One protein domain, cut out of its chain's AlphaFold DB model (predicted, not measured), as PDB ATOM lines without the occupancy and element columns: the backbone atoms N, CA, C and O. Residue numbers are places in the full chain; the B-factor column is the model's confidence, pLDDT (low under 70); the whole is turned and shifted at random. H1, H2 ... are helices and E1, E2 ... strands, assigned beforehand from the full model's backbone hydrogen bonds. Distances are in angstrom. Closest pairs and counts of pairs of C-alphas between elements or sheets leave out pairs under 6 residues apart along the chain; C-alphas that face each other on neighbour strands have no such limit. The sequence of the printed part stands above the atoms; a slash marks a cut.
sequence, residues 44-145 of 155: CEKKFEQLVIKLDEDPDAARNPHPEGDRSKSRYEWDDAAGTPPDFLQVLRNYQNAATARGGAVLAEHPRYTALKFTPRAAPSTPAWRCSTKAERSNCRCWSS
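What this domain is: This is residues 44 to 145 of the 155 residues of an uncharacterized protein of Ottowia beijingensis (UniProt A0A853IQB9). What would one see first? One twisted wall of six antiparallel strands, E1 E2 E6 E5 E4 E3 in order across it, has the single helix H1 packed on one face over the E5 E4 E3 part, running along the strands; the long link of residues 51 to 67 loops over the opposite face, and residues 79 to 84 stick out beyond the end of E2. What is it made of? The printed part has 102 residues with one named helix and six named strands, E1 E2 H1 E3 E4 E5 E6 along the chain, of mixed class, helices and strands. How large is it? It is compact, with a radius of gyration of the C-alphas of 14.1 A and spans of 42 by 33 by 24 A.

Where its parts are: Where are the strands? E2, residues 68 to 78, is the longest at 30.7 A, and E1, residues 44 to 50, begins at C-alpha 44 at (-42.464, 40.767, -20.360). E3 is residues 104 to 110, E4 113 to 118, E5 129 to 134 and E6 139 to 144, the last ending at C-alpha 144 at (-27.644, 43.804, -24.924). Where is the helix? H1, residues 88 to 101, is 20.1 A long and begins at C-alpha 88 at (-40.935, 22.447, -30.407).

How they stand to each other: How do the strands pair? E1 and E3 are the edge strands. The hairpin E1 and E2 has N 45 and O 73 at 2.8 A, and between E2 and E6 N 72 and O 142 are at 2.9 A, both within hydrogen-bond range. E3 E4 E5 E6 form a meander, each strand the antiparallel neighbour of the one before, with N 105 and O 117, N 116 and O 131, and N 132 and O 141 each at 2.8 A, within hydrogen-bond range. How does H1 stand to the sheet? With H1 on one face there are two layers, a helix layer and a sheet layer, and its height over the sheet is 8.9 A. It is over E4, where the C-alphas of Leu 92 and Tyr 113 are the closest at 6.9 A, and only just over E5 and E3, with 3 of its C-alphas on each; its line and that of E4 stand at 5 degrees on the local plane. Is its backbone helical throughout? Every O i to N i+4 pair in H1 is within hydrogen-bond range.

The domain as a whole: How far does it reach? The two C-alphas farthest apart, those of Ala 81 and Pro 124, are 43.6 A apart, and residues 79 to 84 stand free. Is anything missing or long? The printed part has no cut, and the link E1 to E2, 17 residues, is long. Where is confidence low? Residues 120 to 129, 134 to 138 and 143 to 145 are under 70 in pLDDT, against a mean of 81.9 over the printed part.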
ATOM      1  N   CYS A  44     -43.742  40.174 -20.003       92.56
ATOM      2  CA  CYS A  44     -42.464  40.767 -20.360       92.56
ATOM      3  C   CYS A  44     -41.749  41.292 -19.111       92.56
ATOM      4  O   CYS A  44     -42.380  41.720 -18.148       92.56
ATOM      5  N   GLU A  45     -40.423  41.264 -19.124       92.50
ATOM      6  CA  GLU A  45     -39.592  41.733 -18.017       92.50
ATOM      7  C   GLU A  45     -38.321  42.382 -18.569       92.50
ATOM      8  O   GLU A  45     -37.749  41.910 -19.558       92.50
ATOM      9  N   LYS A  46     -37.855  43.448 -17.914       90.94
ATOM     10  CA  LYS A  46     -36.548  44.058 -18.172       90.94
ATOM     11  C   LYS A  46     -35.787  44.199 -16.865       90.94
ATOM     12  O   LYS A  46     -36.341  44.719 -15.902       90.94
ATOM     13  N   LYS A  47     -34.544  43.728 -16.835       90.38
ATOM     14  CA  LYS A  47     -33.708  43.723 -15.632       90.38
ATOM     15  C   LYS A  47     -32.230  43.717 -16.015       90.38
ATOM     16  O   LYS A  47     -31.870  43.058 -16.983       90.38
ATOM     17  N   PHE A  48     -31.397  44.411 -15.248       87.44
ATOM     18  CA  PHE A  48     -29.943  44.271 -15.319       87.44
ATOM     19  C   PHE A  48     -29.512  43.092 -14.438       87.44
ATOM     20  O   PHE A  48     -29.859  43.057 -13.256       87.44
ATOM     21  N   GLU A  49     -28.818  42.104 -14.996       87.94
ATOM     22  CA  GLU A  49     -28.347  40.934 -14.238       87.94
ATOM     23  C   GLU A  49     -27.100  40.318 -14.891       87.94
ATOM     24  O   GLU A  49     -26.474  40.962 -15.724       87.94
ATOM     25  N   GLN A  50     -26.758  39.072 -14.569       83.00
ATOM     26  CA  GLN A  50     -25.832  38.241 -15.342       83.00
ATOM     27  C   GLN A  50     -26.561  36.941 -15.709       83.00
ATOM     28  O   GLN A  50     -27.274  36.382 -14.874       83.00
ATOM     29  N   LEU A  51     -26.425  36.457 -16.949       79.44
ATOM     30  CA  LEU A  51     -27.099  35.231 -17.397       79.44
ATOM     31  C   LEU A  51     -26.154  34.321 -18.179       79.44
ATOM     32  O   LEU A  51     -25.452  34.772 -19.077       79.44
ATOM     33  N   VAL A  52     -26.218  33.019 -17.901       84.06
ATOM     34  CA  VAL A  52     -25.515  31.987 -18.672       84.06
ATOM     35  C   VAL A  52     -26.167  31.812 -20.048       84.06
ATOM     36  O   VAL A  52     -27.354  31.477 -20.147       84.06
ATOM     37  N   ILE A  53     -25.399  31.993 -21.124       84.50
ATOM     38  CA  ILE A  53     -25.814  31.563 -22.464       84.50
ATOM     39  C   ILE A  53     -25.350  30.123 -22.654       84.50
ATOM     40  O   ILE A  53     -24.168  29.859 -22.842       84.50
ATOM     41  N   LYS A  54     -26.300  29.193 -22.622       85.75
ATOM     42  CA  LYS A  54     -26.028  27.767 -22.798       85.75
ATOM     43  C   LYS A  54     -25.618  27.452 -24.237       85.75
ATOM     44  O   LYS A  54     -26.457  27.488 -25.139       85.75
ATOM     45  N   LEU A  55     -24.331  27.195 -24.444       88.69
ATOM     46  CA  LEU A  55     -23.794  26.567 -25.653       88.69
ATOM     47  C   LEU A  55     -23.650  25.055 -25.447       88.69
ATOM     48  O   LEU A  55     -23.875  24.286 -26.378       88.69
ATOM     49  N   ASP A  56     -23.353  24.655 -24.213       88.94
ATOM     50  CA  ASP A  56     -23.440  23.299 -23.679       88.94
ATOM     51  C   ASP A  56     -24.797  23.051 -22.994       88.94
ATOM     52  O   ASP A  56     -25.436  23.990 -22.513       88.94
ATOM     53  N   GLU A  57     -25.211  21.786 -22.907       84.25
ATOM     54  CA  GLU A  57     -26.313  21.363 -22.041       84.25
ATOM     55  C   GLU A  57     -25.967  21.522 -20.557       84.25
ATOM     56  O   GLU A  57     -26.820  21.983 -19.779       84.25
ATOM     57  N   ASP A  58     -24.715  21.218 -20.195       87.25
ATOM     58  CA  ASP A  58     -24.170  21.467 -18.865       87.25
ATOM     59  C   ASP A  58     -24.093  22.987 -18.623       87.25
ATOM     60  O   ASP A  58     -23.366  23.688 -19.334       87.25
ATOM     61  N   PRO A  59     -24.861  23.544 -17.663       80.94
ATOM     62  CA  PRO A  59     -24.828  24.971 -17.360       80.94
ATOM     63  C   PRO A  59     -23.449  25.473 -16.917       80.94
ATOM     64  O   PRO A  59     -23.148  26.633 -17.206       80.94
ATOM     65  N   ASP A  60     -22.628  24.627 -16.295       87.12
ATOM     66  CA  ASP A  60     -21.341  25.004 -15.699       87.12
ATOM     67  C   ASP A  60     -20.156  24.761 -16.647       87.12
ATOM     68  O   ASP A  60     -19.002  25.042 -16.315       87.12
ATOM     69  N   ALA A  61     -20.430  24.289 -17.869       88.88
ATOM     70  CA  ALA A  61     -19.407  24.096 -18.881       88.88
ATOM     71  C   ALA A  61     -18.675  25.410 -19.184       88.88
ATOM     72  O   ALA A  61     -19.289  26.411 -19.556       88.88
ATOM     73  N   ALA A  62     -17.338  25.376 -19.158       87.56
ATOM     74  CA  ALA A  62     -16.479  26.543 -19.388       87.56
ATOM     75  C   ALA A  62     -16.715  27.253 -20.739       87.56
ATOM     76  O   ALA A  62     -16.347  28.413 -20.918       87.56
ATOM     77  N   ARG A  63     -17.339  26.566 -21.708       87.31
ATOM     78  CA  ARG A  63     -17.713  27.137 -23.010       87.31
ATOM     79  C   ARG A  63     -18.958  28.027 -22.969       87.31
ATOM     80  O   ARG A  63     -19.211  28.733 -23.944       87.31
ATOM     81  N   ASN A  64     -19.735  28.012 -21.888       89.06
ATOM     82  CA  ASN A  64     -20.898  28.876 -21.722       89.06
ATOM     83  C   ASN A  64     -20.454  30.284 -21.296       89.06
ATOM     84  O   ASN A  64     -19.840  30.437 -20.245       89.06
ATOM     85  N   PRO A  65     -20.750  31.350 -22.059       84.44
ATOM     86  CA  PRO A  65     -20.436  32.702 -21.612       84.44
ATOM     87  C   PRO A  65     -21.469  33.224 -20.600       84.44
ATOM     88  O   PRO A  65     -22.664  32.938 -20.709       84.44
ATOM     89  N   HIS A  66     -21.004  34.081 -19.684       86.88
ATOM     90  CA  HIS A  66     -21.791  34.720 -18.617       86.88
ATOM     91  C   HIS A  66     -21.840  36.256 -18.787       86.88
ATOM     92  O   HIS A  66     -21.268  36.986 -17.972       86.88
ATOM     93  N   PRO A  67     -22.441  36.789 -19.868       80.56
ATOM     94  CA  PRO A  67     -22.525  38.233 -20.077       80.56
ATOM     95  C   PRO A  67     -23.346  38.948 -18.988       80.56
ATOM     96  O   PRO A  67     -24.382  38.446 -18.549       80.56
ATOM     97  N   GLU A  68     -22.890  40.151 -18.623       85.19
ATOM     98  CA  GLU A  68     -23.577  41.136 -17.770       85.19
ATOM     99  C   GLU A  68     -24.079  42.335 -18.619       85.19
ATOM    100  O   GLU A  68     -23.603  42.539 -19.741       85.19
ATOM    101  N   GLY A  69     -25.092  43.090 -18.166       85.94
ATOM    102  CA  GLY A  69     -25.900  43.991 -19.001       85.94
ATOM    103  C   GLY A  69     -27.428  43.906 -18.825       85.94
ATOM    104  O   GLY A  69     -27.968  43.282 -17.911       85.94
ATOM    105  N   ASP A  70     -28.136  44.580 -19.737       86.38
ATOM    106  CA  ASP A  70     -29.597  44.656 -19.743       86.38
ATOM    107  C   ASP A  70     -30.220  43.414 -20.396       86.38
ATOM    108  O   ASP A  70     -30.046  43.147 -21.594       86.38
ATOM    109  N   ARG A  71     -31.024  42.691 -19.616       87.31
ATOM    110  CA  ARG A  71     -31.852  41.587 -20.088       87.31
ATOM    111  C   ARG A  71     -33.261  42.058 -20.394       87.31
ATOM    112  O   ARG A  71     -33.931  42.655 -19.553       87.31
ATOM    113  N   SER A  72     -33.771  41.640 -21.543       89.25
ATOM    114  CA  SER A  72     -35.204  41.577 -21.818       89.25
ATOM    115  C   SER A  72     -35.669  40.123 -21.868       89.25
ATOM    116  O   SER A  72     -34.986  39.252 -22.413       89.25
ATOM    117  N   LYS A  73     -36.826  39.847 -21.273       90.69
ATOM    118  CA  LYS A  73     -37.470  38.537 -21.290       90.69
ATOM    119  C   LYS A  73     -38.902  38.698 -21.776       90.69
ATOM    120  O   LYS A  73     -39.628  39.516 -21.224       90.69
ATOM    121  N   SER A  74     -39.296  37.898 -22.756       91.06
ATOM    122  CA  SER A  74     -40.667  37.819 -23.263       91.06
ATOM    123  C   SER A  74     -41.144  36.377 -23.171       91.06
ATOM    124  O   SER A  74     -40.432  35.454 -23.572       91.06
ATOM    125  N   ARG A  75     -42.339  36.183 -22.620       91.56
ATOM    126  CA  ARG A  75     -42.980  34.879 -22.469       91.56
ATOM    127  C   ARG A  75     -44.228  34.859 -23.329       91.56
ATOM    128  O   ARG A  75     -45.140  35.642 -23.072       91.56
ATOM    129  N   TYR A  76     -44.255  33.959 -24.302       91.25
ATOM    130  CA  TYR A  76     -45.430  33.746 -25.131       91.25
ATOM    131  C   TYR A  76     -46.179  32.491 -24.687       91.25
ATOM    132  O   TYR A  76     -45.556  31.493 -24.325       91.25
ATOM    133  N   GLU A  77     -47.503  32.543 -24.725       90.69
ATOM    134  CA  GLU A  77     -48.381  31.402 -24.459       90.69
ATOM    135  C   GLU A  77     -49.216  31.104 -25.694       90.69
ATOM    136  O   GLU A  77     -49.576  32.023 -26.427       90.69
ATOM    137  N   TRP A  78     -49.454  29.819 -25.947       90.75
ATOM    138  CA  TRP A  78     -50.360  29.392 -27.003       90.75
ATOM    139  C   TRP A  78     -51.790  29.715 -26.583       90.75
ATOM    140  O   TRP A  78     -52.151  29.524 -25.422       90.75
ATOM    141  N   ASP A  79     -52.573  30.244 -27.510       89.12
ATOM    142  CA  ASP A  79     -54.011  30.374 -27.344       89.12
ATOM    143  C   ASP A  79     -54.668  29.060 -27.772       89.12
ATOM    144  O   ASP A  79     -54.607  28.689 -28.944       89.12
ATOM    145  N   ASP A  80     -55.308  28.353 -26.841       87.56
ATOM    146  CA  ASP A  80     -55.989  27.087 -27.138       87.56
ATOM    147  C   ASP A  80     -57.081  27.258 -28.212       87.56
ATOM    148  O   ASP A  80     -57.362  26.325 -28.970       87.56
ATOM    149  N   ALA A  81     -57.654  28.463 -28.353       89.62
ATOM    150  CA  ALA A  81     -58.611  28.772 -29.415       89.62
ATOM    151  C   ALA A  81     -57.969  28.818 -30.817       89.62
ATOM    152  O   ALA A  81     -58.680  28.717 -31.819       89.62
ATOM    153  N   ALA A  82     -56.640  28.934 -30.912       88.88
ATOM    154  CA  ALA A  82     -55.894  28.895 -32.170       88.88
ATOM    155  C   ALA A  82     -55.680  27.467 -32.710       88.88
ATOM    156  O   ALA A  82     -55.125  27.297 -33.799       88.88
ATOM    157  N   GLY A  83     -56.137  26.439 -31.984       91.94
ATOM    158  CA  GLY A  83     -56.098  25.041 -32.407       91.94
ATOM    159  C   GLY A  83     -54.887  24.284 -31.865       91.94
ATOM    160  O   GLY A  83     -54.501  24.446 -30.708       91.94
ATOM    161  N   THR A  84     -54.304  23.405 -32.684       92.88
ATOM    162  CA  THR A  84     -53.185  22.551 -32.261       92.88
ATOM    163  C   THR A  84     -51.892  23.361 -32.124       92.88
ATOM    164  O   THR A  84     -51.483  23.994 -33.101       92.88
ATOM    165  N   PRO A  85     -51.216  23.320 -30.959       89.81
ATOM    166  CA  PRO A  85     -49.966  24.036 -30.771       89.81
ATOM    167  C   PRO A  85     -48.867  23.494 -31.695       89.81
ATOM    168  O   PRO A  85     -48.807  22.287 -31.952       89.81
ATOM    169  N   PRO A  86     -47.970  24.366 -32.178       90.88
ATOM    170  CA  PRO A  86     -46.845  23.956 -32.999       90.88
ATOM    171  C   PRO A  86     -45.852  23.124 -32.189       90.88
ATOM    172  O   PRO A  86     -45.659  23.328 -30.988       90.88
ATOM    173  N   ASP A  87     -45.174  22.208 -32.878       91.00
ATOM    174  CA  ASP A  87     -44.135  21.382 -32.268       91.00
ATOM    175  C   ASP A  87     -42.902  22.222 -31.872       91.00
ATOM    176  O   ASP A  87     -42.620  23.282 -32.447       91.00
ATOM    177  N   PHE A  88     -42.113  21.737 -30.911       88.81
ATOM    178  CA  PHE A  88     -40.935  22.447 -30.407       88.81
ATOM    179  C   PHE A  88     -39.939  22.790 -31.513       88.81
ATOM    180  O   PHE A  88     -39.359  23.880 -31.495       88.81
ATOM    181  N   LEU A  89     -39.773  21.902 -32.496       91.50
ATOM    182  CA  LEU A  89     -38.904  22.149 -33.641       91.50
ATOM    183  C   LEU A  89     -39.401  23.333 -34.483       91.50
ATOM    184  O   LEU A  89     -38.594  24.161 -34.901       91.50
ATOM    185  N   GLN A  90     -40.713  23.472 -34.690       92.19
ATOM    186  CA  GLN A  90     -41.281  24.592 -35.449       92.19
ATOM    187  C   GLN A  90     -41.027  25.927 -34.737       92.19
ATOM    188  O   GLN A  90     -40.583  26.895 -35.360       92.19
ATOM    189  N   VAL A  91     -41.229  25.965 -33.416       91.12
ATOM    190  CA  VAL A  91     -40.932  27.144 -32.587       91.12
ATOM    191  C   VAL A  91     -39.446  27.501 -32.655       91.12
ATOM    192  O   VAL A  91     -39.092  28.669 -32.833       91.12
ATOM    193  N   LEU A  92     -38.564  26.502 -32.560       91.94
ATOM    194  CA  LEU A  92     -37.117  26.688 -32.639       91.94
ATOM    195  C   LEU A  92     -36.696  27.289 -33.990       91.94
ATOM    196  O   LEU A  92     -35.982  28.295 -34.023       91.94
ATOM    197  N   ARG A  93     -37.195  26.730 -35.100       93.69
ATOM    198  CA  ARG A  93     -36.897  27.221 -36.454       93.69
ATOM    199  C   ARG A  93     -37.418  28.633 -36.679       93.69
ATOM    200  O   ARG A  93     -36.711  29.425 -37.292       93.69
ATOM    201  N   ASN A  94     -38.579  29.004 -36.133       92.69
ATOM    202  CA  ASN A  94     -39.066  30.386 -36.209       92.69
ATOM    203  C   ASN A  94     -38.056  31.386 -35.627       92.69
ATOM    204  O   ASN A  94     -37.725  32.379 -36.275       92.69
ATOM    205  N   TYR A  95     -37.503  31.105 -34.443       92.19
ATOM    206  CA  TYR A  95     -36.507  31.986 -33.829       92.19
ATOM    207  C   TYR A  95     -35.185  32.024 -34.593       92.19
ATOM    208  O   TYR A  95     -34.612  33.101 -34.768       92.19
ATOM    209  N   GLN A  96     -34.706  30.878 -35.074       93.44
ATOM    210  CA  GLN A  96     -33.460  30.807 -35.842       93.44
ATOM    211  C   GLN A  96     -33.583  31.494 -37.204       93.44
ATOM    212  O   GLN A  96     -32.680  32.230 -37.600       93.44
ATOM    213  N   ASN A  97     -34.715  31.326 -37.888       93.44
ATOM    214  CA  ASN A  97     -34.998  31.990 -39.156       93.44
ATOM    215  C   ASN A  97     -35.126  33.505 -38.954       93.44
ATOM    216  O   ASN A  97     -34.508  34.270 -39.691       93.44
ATOM    217  N   ALA A  98     -35.845  33.947 -37.915       89.56
ATOM    218  CA  ALA A  98     -35.946  35.364 -37.563       89.56
ATOM    219  C   ALA A  98     -34.577  35.976 -37.218       89.56
ATOM    220  O   ALA A  98     -34.292  37.110 -37.607       89.56
ATOM    221  N   ALA A  99     -33.715  35.222 -36.527       89.50
ATOM    222  CA  ALA A  99     -32.353  35.654 -36.247       89.50
ATOM    223  C   ALA A  99     -31.525  35.780 -37.528       89.50
ATOM    224  O   ALA A  99     -30.951  36.839 -37.780       89.50
ATOM    225  N   THR A 100     -31.518  34.740 -38.361       90.31
ATOM    226  CA  THR A 100     -30.755  34.683 -39.617       90.31
ATOM    227  C   THR A 100     -31.178  35.794 -40.580       90.31
ATOM    228  O   THR A 100     -30.329  36.512 -41.105       90.31
ATOM    229  N   ALA A 101     -32.485  36.036 -40.728       89.00
ATOM    230  CA  ALA A 101     -33.028  37.114 -41.560       89.00
ATOM    231  C   ALA A 101     -32.574  38.520 -41.118       89.00
ATOM    232  O   ALA A 101     -32.566  39.460 -41.912       89.00
ATOM    233  N   ARG A 102     -32.174  38.676 -39.852       86.31
ATOM    234  CA  ARG A 102     -31.669  39.931 -39.276       86.31
ATOM    235  C   ARG A 102     -30.143  39.957 -39.144       86.31
ATOM    236  O   ARG A 102     -29.616  40.821 -38.445       86.31
ATOM    237  N   GLY A 103     -29.437  39.041 -39.812       86.44
ATOM    238  CA  GLY A 103     -27.974  38.946 -39.785       86.44
ATOM    239  C   GLY A 103     -27.411  38.332 -38.501       86.44
ATOM    240  O   GLY A 103     -26.236  38.518 -38.191       86.44
ATOM    241  N   GLY A 104     -28.246  37.642 -37.726       87.62
ATOM    242  CA  GLY A 104     -27.813  36.833 -36.597       87.62
ATOM    243  C   GLY A 104     -27.300  35.455 -37.022       87.62
ATOM    244  O   GLY A 104     -27.490  35.020 -38.153       87.62
ATOM    245  N   ALA A 105     -26.666  34.760 -36.085       89.88
ATOM    246  CA  ALA A 105     -26.143  33.411 -36.239       89.88
ATOM    247  C   ALA A 105     -26.641  32.503 -35.109       89.88
ATOM    248  O   ALA A 105     -26.791  32.942 -33.961       89.88
ATOM    249  N   VAL A 106     -26.849  31.226 -35.430       92.19
ATOM    250  CA  VAL A 106     -27.108  30.169 -34.447       92.19
ATOM    251  C   VAL A 106     -25.775  29.747 -33.834       92.19
ATOM    252  O   VAL A 106     -24.859  29.360 -34.552       92.19
ATOM    253  N   LEU A 107     -25.642  29.865 -32.512       90.62
ATOM    254  CA  LEU A 107     -24.440  29.451 -31.777       90.62
ATOM    255  C   LEU A 107     -24.536  28.019 -31.258       90.62
ATOM    256  O   LEU A 107     -23.525  27.332 -31.168       90.62
ATOM    257  N   ALA A 108     -25.739  27.611 -30.862       91.25
ATOM    258  CA  ALA A 108     -26.021  26.266 -30.396       91.25
ATOM    259  C   ALA A 108     -27.490  25.927 -30.639       91.25
ATOM    260  O   ALA A 108     -28.376  26.789 -30.557       91.25
ATOM    261  N   GLU A 109     -27.734  24.654 -30.894       92.88
ATOM    262  CA  GLU A 109     -29.055  24.068 -31.002       92.88
ATOM    263  C   GLU A 109     -29.115  22.839 -30.112       92.88
ATOM    264  O   GLU A 109     -28.236  21.987 -30.157       92.88
ATOM    265  N   HIS A 110     -30.177  22.779 -29.323       89.62
ATOM    266  CA  HIS A 110     -30.499  21.681 -28.432       89.62
ATOM    267  C   HIS A 110     -31.988  21.356 -28.597       89.62
ATOM    268  O   HIS A 110     -32.751  22.234 -29.017       89.62
ATOM    269  N   PRO A 111     -32.461  20.158 -28.211       85.81
ATOM    270  CA  PRO A 111     -33.834  19.727 -28.500       85.81
ATOM    271  C   PRO A 111     -34.940  20.697 -28.045       85.81
ATOM    272  O   PRO A 111     -36.008  20.747 -28.645       85.81
ATOM    273  N   ARG A 112     -34.704  21.487 -26.983       82.75
ATOM    274  CA  ARG A 112     -35.699  22.422 -26.413       82.75
ATOM    275  C   ARG A 112     -35.249  23.881 -26.338       82.75
ATOM    276  O   ARG A 112     -35.979  24.706 -25.777       82.75
ATOM    277  N   TYR A 113     -34.071  24.231 -26.848       86.62
ATOM    278  CA  TYR A 113     -33.603  25.619 -26.848       86.62
ATOM    279  C   TYR A 113     -32.517  25.874 -27.893       86.62
ATOM    280  O   TYR A 113     -31.822  24.969 -28.334       86.62
ATOM    281  N   THR A 114     -32.341  27.139 -28.264       91.81
ATOM    282  CA  THR A 114     -31.243  27.570 -29.136       91.81
ATOM    283  C   THR A 114     -30.604  28.839 -28.587       91.81
ATOM    284  O   THR A 114     -31.269  29.679 -27.966       91.81
ATOM    285  N   ALA A 115     -29.293  28.952 -28.777       91.44
ATOM    286  CA  ALA A 115     -28.531  30.156 -28.498       91.44
ATOM    287  C   ALA A 115     -28.264  30.897 -29.810       91.44
ATOM    288  O   ALA A 115     -27.802  30.315 -30.789       91.44
ATOM    289  N   LEU A 116     -28.541  32.196 -29.813       91.00
ATOM    290  CA  LEU A 116     -28.507  33.066 -30.980       91.00
ATOM    291  C   LEU A 116     -27.605  34.268 -30.691       91.00
ATOM    292  O   LEU A 116     -27.611  34.831 -29.591       91.00
ATOM    293  N   LYS A 117     -26.848  34.700 -31.694       88.00
ATOM    294  CA  LYS A 117     -26.005  35.898 -31.630       88.00
ATOM    295  C   LYS A 117     -26.377  36.841 -32.752       88.00
ATOM    296  O   LYS A 117     -26.400  36.436 -33.901       88.00
ATOM    297  N   PHE A 118     -26.580  38.106 -32.425       84.31
ATOM    298  CA  PHE A 118     -26.742  39.177 -33.394       84.31
ATOM    299  C   PHE A 118     -25.493  40.043 -33.358       84.31
ATOM    300  O   PHE A 118     -25.139  40.616 -32.322       84.31
ATOM    301  N   THR A 119     -24.808  40.135 -34.489       71.62
ATOM    302  CA  THR A 119     -23.777  41.149 -34.685       71.62
ATOM    303  C   THR A 119     -24.459  42.487 -34.981       71.62
ATOM    304  O   THR A 119     -25.470  42.522 -35.686       71.62
ATOM    305  N   PRO A 120     -23.963  43.611 -34.432       59.22
ATOM    306  CA  PRO A 120     -24.435  44.918 -34.855       59.22
ATOM    307  C   PRO A 120     -24.242  45.030 -36.365       59.22
ATOM    308  O   PRO A 120     -23.153  44.753 -36.871       59.22
ATOM    309  N   ARG A 121     -25.273  45.468 -37.092       54.62
ATOM    310  CA  ARG A 121     -25.045  46.009 -38.437       54.62
ATOM    311  C   ARG A 121     -24.078  47.186 -38.280       54.62
ATOM    312  O   ARG A 121     -24.139  47.857 -37.255       54.62
ATOM    313  N   ALA A 122     -23.222  47.444 -39.269       45.78
ATOM    314  CA  ALA A 122     -22.123  48.426 -39.239       45.78
ATOM    315  C   ALA A 122     -22.483  49.882 -38.826       45.78
ATOM    316  O   ALA A 122     -21.614  50.745 -38.790       45.78
ATOM    317  N   ALA A 123     -23.740  50.170 -38.478       45.12
ATOM    318  CA  ALA A 123     -24.144  51.396 -37.813       45.12
ATOM    319  C   ALA A 123     -23.703  51.401 -36.326       45.12
ATOM    320  O   ALA A 123     -24.123  50.541 -35.544       45.12
ATOM    321  N   PRO A 124     -22.939  52.412 -35.870       48.62
ATOM    322  CA  PRO A 124     -22.380  52.492 -34.515       48.62
ATOM    323  C   PRO A 124     -23.419  52.649 -33.387       48.62
ATOM    324  O   PRO A 124     -23.051  52.743 -32.214       48.62
ATOM    325  N   SER A 125     -24.725  52.634 -33.681       50.47
ATOM    326  CA  SER A 125     -25.819  52.797 -32.713       50.47
ATOM    327  C   SER A 125     -26.596  51.514 -32.374       50.47
ATOM    328  O   SER A 125     -27.325  51.514 -31.381       50.47
ATOM    329  N   THR A 126     -26.427  50.399 -33.100       53.28
ATOM    330  CA  THR A 126     -27.149  49.145 -32.796       53.28
ATOM    331  C   THR A 126     -26.432  48.337 -31.697       53.28
ATOM    332  O   THR A 126     -25.223  48.109 -31.799       53.28
ATOM    333  N   PRO A 127     -27.097  47.917 -30.601       60.12
ATOM    334  CA  PRO A 127     -26.482  47.035 -29.603       60.12
ATOM    335  C   PRO A 127     -26.153  45.667 -30.207       60.12
ATOM    336  O   PRO A 127     -26.940  45.150 -30.997       60.12
ATOM    337  N   ALA A 128     -25.025  45.063 -29.816       66.31
ATOM    338  CA  ALA A 128     -24.813  43.641 -30.088       66.31
ATOM    339  C   ALA A 128     -25.702  42.852 -29.124       66.31
ATOM    340  O   ALA A 128     -25.619  43.078 -27.907       66.31
ATOM    341  N   TRP A 129     -26.530  41.956 -29.663       69.31
ATOM    342  CA  TRP A 129     -27.465  41.161 -28.874       69.31
ATOM    343  C   TRP A 129     -27.046  39.695 -28.811       69.31
ATOM    344  O   TRP A 129     -26.630  39.110 -29.810       69.31
ATOM    345  N   ARG A 130     -27.197  39.071 -27.645       72.81
ATOM    346  CA  ARG A 130     -27.146  37.610 -27.489       72.81
ATOM    347  C   ARG A 130     -28.469  37.150 -26.916       72.81
ATOM    348  O   ARG A 130     -28.909  37.695 -25.912       72.81
ATOM    349  N   CYS A 131     -29.109  36.181 -27.550       75.94
ATOM    350  CA  CYS A 131     -30.408  35.691 -27.115       75.94
ATOM    351  C   CYS A 131     -30.369  34.181 -26.889       75.94
ATOM    352  O   CYS A 131     -29.692  33.451 -27.605       75.94
ATOM    353  N   SER A 132     -31.116  33.711 -25.899       74.75
ATOM    354  CA  SER A 132     -31.407  32.301 -25.673       74.75
ATOM    355  C   SER A 132     -32.920  32.134 -25.690       74.75
ATOM    356  O   SER A 132     -33.633  32.813 -24.942       74.75
ATOM    357  N   THR A 133     -33.412  31.252 -26.555       74.50
ATOM    358  CA  THR A 133     -34.846  30.985 -26.702       74.50
ATOM    359  C   THR A 133     -35.143  29.558 -26.272       74.50
ATOM    360  O   THR A 133     -34.530  28.625 -26.788       74.50
ATOM    361  N   LYS A 134     -36.079  29.378 -25.336       68.69
ATOM    362  CA  LYS A 134     -36.545  28.060 -24.883       68.69
ATOM    363  C   LYS A 134     -37.889  27.747 -25.540       68.69
ATOM    364  O   LYS A 134     -38.860  28.458 -25.283       68.69
ATOM    365  N   ALA A 135     -37.940  26.686 -26.344       57.09
ATOM    366  CA  ALA A 135     -39.119  26.292 -27.118       57.09
ATOM    367  C   ALA A 135     -40.305  25.893 -26.221       57.09
ATOM    368  O   ALA A 135     -41.429  26.300 -26.477       57.09
ATOM    369  N   GLU A 136     -40.039  25.217 -25.099       46.09
ATOM    370  CA  GLU A 136     -41.050  24.670 -24.171       46.09
ATOM    371  C   GLU A 136     -42.045  25.695 -23.591       46.09
ATOM    372  O   GLU A 136     -43.103  25.328 -23.098       46.09
ATOM    373  N   ARG A 137     -41.709  26.990 -23.618       51.12
ATOM    374  CA  ARG A 137     -42.600  28.083 -23.181       51.12
ATOM    375  C   ARG A 137     -42.535  29.292 -24.109       51.12
ATOM    376  O   ARG A 137     -42.777  30.407 -23.650       51.12
ATOM    377  N   SER A 138     -42.036  29.097 -25.333       60.94
ATOM    378  CA  SER A 138     -41.690  30.186 -26.256       60.94
ATOM    379  C   SER A 138     -41.007  31.355 -25.531       60.94
ATOM    380  O   SER A 138     -41.359  32.515 -25.688       60.94
ATOM    381  N   ASN A 139     -40.068  31.053 -24.632       74.31
ATOM    382  CA  ASN A 139     -39.486  32.054 -23.749       74.31
ATOM    383  C   ASN A 139     -38.247  32.627 -24.423       74.31
ATOM    384  O   ASN A 139     -37.266  31.908 -24.626       74.31
ATOM    385  N   CYS A 140     -38.293  33.909 -24.756       75.06
ATOM    386  CA  CYS A 140     -37.165  34.634 -25.314       75.06
ATOM    387  C   CYS A 140     -36.460  35.411 -24.221       75.06
ATOM    388  O   CYS A 140     -37.064  36.283 -23.602       75.06
ATOM    389  N   ARG A 141     -35.166  35.156 -24.035       73.56
ATOM    390  CA  ARG A 141     -34.289  36.007 -23.228       73.56
ATOM    391  C   ARG A 141     -33.239  36.619 -24.135       73.56
ATOM    392  O   ARG A 141     -32.483  35.879 -24.753       73.56
ATOM    393  N   CYS A 142     -33.190  37.942 -24.211       74.56
ATOM    394  CA  CYS A 142     -32.221  38.687 -25.007       74.56
ATOM    395  C   CYS A 142     -31.399  39.633 -24.143       74.56
ATOM    396  O   CYS A 142     -31.929  40.300 -23.257       74.56
ATOM    397  N   TRP A 143     -30.116  39.711 -24.467       66.00
ATOM    398  CA  TRP A 143     -29.101  40.482 -23.772       66.00
ATOM    399  C   TRP A 143     -28.491  41.539 -24.667       66.00
ATOM    400  O   TRP A 143     -27.986  41.177 -25.732       66.00
ATOM    401  N   SER A 144     -28.461  42.800 -24.243       67.56
ATOM    402  CA  SER A 144     -27.644  43.804 -24.924       67.56
ATOM    403  C   SER A 144     -26.314  43.985 -24.218       67.56
ATOM    404  O   SER A 144     -26.261  44.276 -23.030       67.56
ATOM    405  N   SER A 145     -25.236  43.899 -24.989       51.50
ATOM    406  CA  SER A 145     -23.872  44.211 -24.531       51.50
ATOM    407  C   SER A 145     -23.594  45.709 -24.345       51.50
ATOM    408  O   SER A 145     -22.504  46.076 -23.917       51.50
TER     409      SER A 145